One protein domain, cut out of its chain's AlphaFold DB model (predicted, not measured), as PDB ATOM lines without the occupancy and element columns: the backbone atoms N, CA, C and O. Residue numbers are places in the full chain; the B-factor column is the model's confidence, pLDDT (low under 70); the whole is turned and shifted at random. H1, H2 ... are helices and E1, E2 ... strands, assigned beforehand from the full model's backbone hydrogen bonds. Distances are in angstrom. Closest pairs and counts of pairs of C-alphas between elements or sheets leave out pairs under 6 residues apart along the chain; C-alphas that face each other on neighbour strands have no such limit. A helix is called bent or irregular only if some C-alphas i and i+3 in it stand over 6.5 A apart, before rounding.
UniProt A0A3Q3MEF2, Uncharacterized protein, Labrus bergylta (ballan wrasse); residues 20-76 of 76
ATOM      1  N   CYS A  20     144.617  59.840 104.955       96.38
ATOM      2  CA  CYS A  20     143.917  61.060 105.347       96.38
ATOM      3  C   CYS A  20     144.127  61.314 106.840       96.38
ATOM      4  O   CYS A  20     144.267  60.360 107.600       96.38
ATOM      5  N   PHE A  21     144.102  62.576 107.274       95.75
ATOM      6  CA  PHE A  21     144.229  62.942 108.684       95.75
ATOM      7  C   PHE A  21     143.125  63.880 109.182       95.75
ATOM      8  O   PHE A  21     142.499  64.600 108.397       95.75
ATOM      9  N   SER A  22     142.935  63.885 110.504       93.69
ATOM     10  CA  SER A  22     142.223  64.896 111.290       93.69
ATOM     11  C   SER A  22     143.068  65.291 112.503       93.69
ATOM     12  O   SER A  22     143.498  64.427 113.267       93.69
ATOM     13  N   LEU A  23     143.298  66.590 112.689       93.44
ATOM     14  CA  LEU A  23     144.077  67.153 113.790       93.44
ATOM     15  C   LEU A  23     143.264  68.246 114.501       93.44
ATOM     16  O   LEU A  23     142.945  69.257 113.866       93.44
ATOM     17  N   PRO A  24     142.940  68.085 115.795       90.19
ATOM     18  CA  PRO A  24     142.369  69.166 116.585       90.19
ATOM     19  C   PRO A  24     143.415  70.265 116.820       90.19
ATOM     20  O   PRO A  24     144.529  70.000 117.271       90.19
ATOM     21  N   ILE A  25     143.047  71.506 116.518       87.12
ATOM     22  CA  ILE A  25     143.831  72.714 116.772       87.12
ATOM     23  C   ILE A  25     143.039  73.576 117.760       87.12
ATOM     24  O   ILE A  25     141.982  74.115 117.433       87.12
ATOM     25  N   GLY A  26     143.549  73.713 118.984       85.69
ATOM     26  CA  GLY A  26     142.835  74.409 120.057       85.69
ATOM     27  C   GLY A  26     141.628  73.611 120.556       85.69
ATOM     28  O   GLY A  26     141.688  72.389 120.653       85.69
ATOM     29  N   THR A  27     140.546  74.303 120.914       79.62
ATOM     30  CA  THR A  27     139.379  73.679 121.560       79.62
ATOM     31  C   THR A  27     138.303  73.192 120.593       79.62
ATOM     32  O   THR A  27     137.545  72.307 120.967       79.62
ATOM     33  N   ASP A  28     138.203  73.760 119.387       80.56
ATOM     34  CA  ASP A  28     136.997  73.588 118.557       80.56
ATOM     35  C   ASP A  28     137.245  73.698 117.040       80.56
ATOM     36  O   ASP A  28     136.326  73.891 116.242       80.56
ATOM     37  N   VAL A  29     138.507  73.620 116.615       85.75
ATOM     38  CA  VAL A  29     138.871  73.629 115.194       85.75
ATOM     39  C   VAL A  29     139.541  72.310 114.862       85.75
ATOM     40  O   VAL A  29     140.482  71.898 115.530       85.75
ATOM     41  N   ILE A  30     139.070  71.641 113.814       89.06
ATOM     42  CA  ILE A  30     139.679  70.412 113.306       89.06
ATOM     43  C   ILE A  30     140.210  70.704 111.912       89.06
ATOM     44  O   ILE A  30     139.461  71.087 111.017       89.06
ATOM     45  N   THR A  31     141.509  70.500 111.725       90.19
ATOM     46  CA  THR A  31     142.132  70.539 110.404       90.19
ATOM     47  C   THR A  31     142.185  69.138 109.828       90.19
ATOM     48  O   THR A  31     142.564  68.187 110.508       90.19
ATOM     49  N   LYS A  32     141.805  69.019 108.559       92.12
ATOM     50  CA  LYS A  32     141.755  67.763 107.822       92.12
ATOM     51  C   LYS A  32     142.619  67.854 106.576       92.12
ATOM     52  O   LYS A  32     142.792  68.932 106.009       92.12
ATOM     53  N   GLY A  33     143.137  66.723 106.120       93.75
ATOM     54  CA  GLY A  33     143.899  66.690 104.879       93.75
ATOM     55  C   GLY A  33     144.503  65.331 104.579       93.75
ATOM     56  O   GLY A  33     144.014  64.309 105.049       93.75
ATOM     57  N   CYS A  34     145.579  65.353 103.800       96.19
ATOM     58  CA  CYS A  34     146.373  64.182 103.448       96.19
ATOM     59  C   CYS A  34     147.683  64.201 104.232       96.19
ATOM     60  O   CYS A  34     148.238  65.279 104.456       96.19
ATOM     61  N   GLN A  35     148.160  63.030 104.632       96.56
ATOM     62  CA  GLN A  35     149.390  62.867 105.387       96.56
ATOM     63  C   GLN A  35     150.113  61.583 104.982       96.56
ATOM     64  O   GLN A  35     149.501  60.647 104.473       96.56
ATOM     65  N   ASN A  36     151.428  61.554 105.189       96.56
ATOM     66  CA  ASN A  36     152.222  60.343 105.019       96.56
ATOM     67  C   ASN A  36     152.173  59.509 106.307       96.56
ATOM     68  O   ASN A  36     152.303  60.047 107.407       96.56
ATOM     69  N   SER A  37     152.004  58.199 106.186       95.56
ATOM     70  CA  SER A  37     151.915  57.269 107.313       95.56
ATOM     71  C   SER A  37     153.094  57.369 108.281       95.56
ATOM     72  O   SER A  37     152.888  57.239 109.484       95.56
ATOM     73  N   LEU A  38     154.296  57.700 107.799       95.25
ATOM     74  CA  LEU A  38     155.491  57.856 108.634       95.25
ATOM     75  C   LEU A  38     155.369  58.992 109.662       95.25
ATOM     76  O   LEU A  38     155.973  58.935 110.729       95.25
ATOM     77  N   VAL A  39     154.592  60.026 109.341       94.44
ATOM     78  CA  VAL A  39     154.363  61.203 110.197       94.44
ATOM     79  C   VAL A  39     152.939  61.235 110.763       94.44
ATOM     80  O   VAL A  39     152.522  62.240 111.341       94.44
ATOM     81  N   CYS A  40     152.191  60.137 110.632       94.12
ATOM     82  CA  CYS A  40     150.924  59.953 111.324       94.12
ATOM     83  C   CYS A  40     151.169  59.538 112.784       94.12
ATOM     84  O   CYS A  40     151.137  58.361 113.137       94.12
ATOM     85  N   VAL A  41     151.461  60.516 113.637       92.75
ATOM     86  CA  VAL A  41     151.803  60.300 115.048       92.75
ATOM     87  C   VAL A  41     151.168  61.369 115.943       92.75
ATOM     88  O   VAL A  41     150.661  62.388 115.472       92.75
ATOM     89  N   GLY A  42     151.227  61.162 117.260       90.19
ATOM     90  CA  GLY A  42     150.757  62.137 118.248       90.19
ATOM     91  C   GLY A  42     149.232  62.211 118.336       90.19
ATOM     92  O   GLY A  42     148.558  61.187 118.374       90.19
ATOM     93  N   SER A  43     148.685  63.427 118.402       88.75
ATOM     94  CA  SER A  43     147.238  63.689 118.495       88.75
ATOM     95  C   SER A  43     146.510  63.663 117.144       88.75
ATOM     96  O   SER A  43     145.321  63.976 117.074       88.75
ATOM     97  N   MET A  44     147.213  63.320 116.064       94.31
ATOM     98  CA  MET A  44     146.645  63.226 114.727       94.31
ATOM     99  C   MET A  44     145.968  61.866 114.537       94.31
ATOM    100  O   MET A  44     146.600  60.824 114.683       94.31
ATOM    101  N   SER A  45     144.686  61.874 114.178       94.94
ATOM    102  CA  SER A  45     143.989  60.666 113.733       94.94
ATOM    103  C   SER A  45     144.191  60.503 112.234       94.94
ATOM    104  O   SER A  45     143.930  61.456 111.497       94.94
ATOM    105  N   CYS A  46     144.626  59.326 111.778       96.62
ATOM    106  CA  CYS A  46     144.718  59.024 110.352       96.62
ATOM    107  C   CYS A  46     143.998  57.736 109.981       96.62
ATOM    108  O   CYS A  46     143.817  56.835 110.799       96.62
ATOM    109  N   CYS A  47     143.617  57.649 108.714       96.50
ATOM    110  CA  CYS A  47     142.884  56.524 108.158       96.50
ATOM    111  C   CYS A  47     143.254  56.302 106.685       96.50
ATOM    112  O   CYS A  47     143.863  57.165 106.045       96.50
ATOM    113  N   GLU A  48     142.916  55.119 106.172       95.44
ATOM    114  CA  GLU A  48     143.037  54.757 104.755       95.44
ATOM    115  C   GLU A  48     141.691  54.884 104.042       95.44
ATOM    116  O   GLU A  48     140.641  54.672 104.652       95.44
ATOM    117  N   GLY A  49     141.746  55.147 102.739       91.88
ATOM    118  CA  GLY A  49     140.579  55.235 101.873       91.88
ATOM    119  C   GLY A  49     140.071  56.662 101.692       91.88
ATOM    120  O   GLY A  49     140.303  57.552 102.514       91.88
ATOM    121  N   ASP A  50     139.376  56.878 100.581       91.81
ATOM    122  CA  ASP A  50     138.911  58.205 100.193       91.81
ATOM    123  C   ASP A  50     137.938  58.781 101.224       91.81
ATOM    124  O   ASP A  50     136.964  58.145 101.629       91.81
ATOM    125  N   LEU A  51     138.204  60.025 101.637       91.25
ATOM    126  CA  LEU A  51     137.359  60.815 102.543       91.25
ATOM    127  C   LEU A  51     137.106  60.180 103.928       91.25
ATOM    128  O   LEU A  51     136.216  60.636 104.655       91.25
ATOM    129  N   CYS A  52     137.904  59.181 104.329       93.31
ATOM    130  CA  CYS A  52     137.753  58.436 105.587       93.31
ATOM    131  C   CYS A  52     137.846  59.317 106.846       93.31
ATOM    132  O   CYS A  52     137.333  58.964 107.905       93.31
ATOM    133  N   ASN A  53     138.453  60.502 106.737       92.31
ATOM    134  CA  ASN A  53     138.560  61.505 107.796       92.31
ATOM    135  C   ASN A  53     137.264  62.324 107.970       92.31
ATOM    136  O   ASN A  53     137.290  63.511 108.313       92.31
ATOM    137  N   SER A  54     136.116  61.699 107.705       85.12
ATOM    138  CA  SER A  54     134.788  62.316 107.730       85.12
ATOM    139  C   SER A  54     134.719  63.582 106.868       85.12
ATOM    140  O   SER A  54     134.128  64.579 107.282       85.12
ATOM    141  N   ALA A  55     135.406  63.583 105.722       80.19
ATOM    142  CA  ALA A  55     135.323  64.654 104.723       80.19
ATOM    143  C   ALA A  55     134.120  64.467 103.781       80.19
ATOM    144  O   ALA A  55     133.840  65.331 102.953       80.19
ATOM    145  N   VAL A  56     133.396  63.349 103.913       72.06
ATOM    146  CA  VAL A  56     132.151  63.102 103.183       72.06
ATOM    147  C   VAL A  56     131.140  64.200 103.530       72.06
ATOM    148  O   VAL A  56     130.848  64.399 104.714       72.06
ATOM    149  N   PRO A  57     130.559  64.889 102.532       66.06
ATOM    150  CA  PRO A  57     129.486  65.836 102.778       66.06
ATOM    151  C   PRO A  57     128.331  65.121 103.475       66.06
ATOM    152  O   PRO A  57     127.813  64.129 102.955       66.06
ATOM    153  N   THR A  58     127.889  65.644 104.619       64.19
ATOM    154  CA  THR A  58     126.788  65.094 105.429       64.19
ATOM    155  C   THR A  58     125.515  64.839 104.606       64.19
ATOM    156  O   THR A  58     124.719  63.967 104.943       64.19
ATOM    157  N   GLY A  59     125.344  65.546 103.481       61.34
ATOM    158  CA  GLY A  59     124.240  65.356 102.539       61.34
ATOM    159  C   GLY A  59     124.189  63.979 101.866       61.34
ATOM    160  O   GLY A  59     123.096  63.487 101.605       61.34
ATOM    161  N   SER A  60     125.324  63.309 101.642       64.56
ATOM    162  CA  SER A  60     125.338  62.003 100.956       64.56
ATOM    163  C   SER A  60     124.685  60.907 101.802       64.56
ATOM    164  O   SER A  60     123.905  60.101 101.296       64.56
ATOM    165  N   SER A  61     124.936  60.914 103.113       71.31
ATOM    166  CA  SER A  61     124.353  59.942 104.044       71.31
ATOM    167  C   SER A  61     122.841  60.116 104.190       71.31
ATOM    168  O   SER A  61     122.115  59.131 104.291       71.31
ATOM    169  N   VAL A  62     122.349  61.360 104.150       74.56
ATOM    170  CA  VAL A  62     120.908  61.653 104.204       74.56
ATOM    171  C   VAL A  62     120.187  61.071 102.987       74.56
ATOM    172  O   VAL A  62     119.130  60.466 103.142       74.56
ATOM    173  N   LEU A  63     120.773  61.175 101.790       79.38
ATOM    174  CA  LEU A  63     120.193  60.596 100.575       79.38
ATOM    175  C   LEU A  63     120.132  59.064 100.630       79.38
ATOM    176  O   LEU A  63     119.107  58.485 100.281       79.38
ATOM    177  N   LEU A  64     121.185  58.401 101.117       81.56
ATOM    178  CA  LEU A  64     121.197  56.939 101.272       81.56
ATOM    179  C   LEU A  64     120.155  56.450 102.288       81.56
ATOM    180  O   LEU A  64     119.486  55.438 102.058       81.56
ATOM    181  N   LEU A  65     119.985  57.180 103.393       85.88
ATOM    182  CA  LEU A  65     118.950  56.894 104.387       85.88
ATOM    183  C   LEU A  65     117.544  57.079 103.807       85.88
ATOM    184  O   LEU A  65     116.691  56.214 104.000       85.88
ATOM    185  N   LEU A  66     117.315  58.156 103.052       87.19
ATOM    186  CA  LEU A  66     116.046  58.407 102.367       87.19
ATOM    187  C   LEU A  66     115.715  57.286 101.376       87.19
ATOM    188  O   LEU A  66     114.609  56.751 101.420       87.19
ATOM    189  N   VAL A  67     116.672  56.867 100.543       87.94
ATOM    190  CA  VAL A  67     116.482  55.747  99.605       87.94
ATOM    191  C   VAL A  67     116.148  54.459 100.353       87.94
ATOM    192  O   VAL A  67     115.190  53.777 100.001       87.94
ATOM    193  N   SER A  68     116.883  54.153 101.424       89.62
ATOM    194  CA  SER A  68     116.626  52.962 102.242       89.62
ATOM    195  C   SER A  68     115.221  52.992 102.853       89.62
ATOM    196  O   SER A  68     114.506  51.995 102.800       89.62
ATOM    197  N   SER A  69     114.790  54.148 103.370       90.19
ATOM    198  CA  SER A  69     113.444  54.322 103.924       90.19
ATOM    199  C   SER A  69     112.345  54.151 102.870       90.19
ATOM    200  O   SER A  69     111.367  53.457 103.131       90.19
ATOM    201  N   ALA A  70     112.542  54.698 101.664       90.94
ATOM    202  CA  ALA A  70     111.592  54.596 100.563       90.94
ATOM    203  C   ALA A  70     111.423  53.145 100.086       90.94
ATOM    204  O   ALA A  70     110.303  52.698  99.850       90.94
ATOM    205  N   LEU A  71     112.520  52.385  99.997       93.44
ATOM    206  CA  LEU A  71     112.470  50.962  99.662       93.44
ATOM    207  C   LEU A  71     111.699  50.175 100.724       93.44
ATOM    208  O   LEU A  71     110.797  49.423 100.377       93.44
ATOM    209  N   ILE A  72     111.987  50.396 102.011       91.56
ATOM    210  CA  ILE A  72     111.263  49.741 103.110       91.56
ATOM    211  C   ILE A  72     109.758  50.026 103.014       91.56
ATOM    212  O   ILE A  72     108.974  49.091 103.089       91.56
ATOM    213  N   THR A  73     109.348  51.278 102.779       91.12
ATOM    214  CA  THR A  73     107.924  51.629 102.615       91.12
ATOM    215  C   THR A  73     107.260  51.048 101.367       91.12
ATOM    216  O   THR A  73     106.041  50.962 101.340       91.12
ATOM    217  N   LEU A  74     108.017  50.687 100.327       89.38
ATOM    218  CA  LEU A  74     107.471  50.060  99.114       89.38
ATOM    219  C   LEU A  74     107.288  48.544  99.260       89.38
ATOM    220  O   LEU A  74     106.490  47.958  98.533       89.38
ATOM    221  N   PHE A  75     108.061  47.912 100.144       87.50
ATOM    222  CA  PHE A  75     108.037  46.464 100.374       87.50
ATOM    223  C   PHE A  75     107.246  46.049 101.631       87.50
ATOM    224  O   PHE A  75     107.139  44.851 101.897       87.50
ATOM    225  N   LEU A  76     106.715  47.015 102.388       80.31
ATOM    226  CA  LEU A  76     105.759  46.846 103.495       80.31
ATOM    227  C   LEU A  76     104.332  47.102 103.006       80.31
ATOM    228  O   LEU A  76     103.430  46.377 103.480       80.31
TER     229      LEU A  76
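Overview. This is residues 20 to 76 of the 76 residues of an uncharacterized protein of Labrus bergylta (ballan wrasse) (UniProt A0A3Q3MEF2). A small head, made of a twisted three-stranded sheet and the loops round it, has one long helix, H1, sticking out from it like a handle. Residues 56 to 76, of which 58 to 75 belong to H1, stand free of the head and make much of the length. The printed part has 57 residues, with three named strands and one named helix in the order E1, E2, E3, H1; the sheet runs E2, E1, E3 and is antiparallel. The class is mixed, helices and strands. The whole is extended, with a radius of gyration of the C-alphas of 16.7 A and spans of 50 by 25 by 13 A.

Arrangement. The inner strand of the sheet is E1, residues 20 to 25. Its neighbour E2, residues 29 to 35, is an edge strand and forms a hairpin with it, antiparallel at 150 degrees between their directions. The C-alphas of Lys 32 and Ser 22 face each other at 4.5 A, and N 23 and O 31 are within hydrogen-bond range at 2.8 A. The other edge strand is E3, residues 45 to 47, antiparallel to E1 at 167 degrees. The C-alphas of Phe 21 and Cys 46 face each other at 4.3 A, and N 22 and O 45 are within hydrogen-bond range at 2.8 A. The sheet is only just strongly twisted, with C-alphas up to 4.1 A off its best plane. H1, residues 58 to 75, is not on the sheet and is apart from E1 and E2, with no C-alpha of either within 8 A. In H1, 13 of 14 O i to N i+4 pairs are within hydrogen-bond range.

Along the chain. E1 begins at C-alpha 20, (143.917, 61.060, 105.347), and is 16.3 A long from first to last C-alpha. E2 is the longest strand by residues and measures 18.0 A, while E3 measures 7.0 A. H1 measures 26.9 A, from C-alpha 58 at (126.788, 65.094, 105.429) to C-alpha 75 at (108.037, 46.464, 100.374), and is not bent.

Size, cuts and confidence. The two C-alphas farthest apart are those of Leu 38 and Leu 76, 51.2 A. Without the stretch that stands free, the body has 36 residues and spans 26 by 21 by 10 A. The link E1 to E2 is tight, and the links E2 to E3 and E3 to H1 are short, with 9 and 10 residues. The printed part has no cut and ends at Leu 76, the chain's last residue. The mean pLDDT of the printed part is 87.7; residues 57 to 60 are under 70.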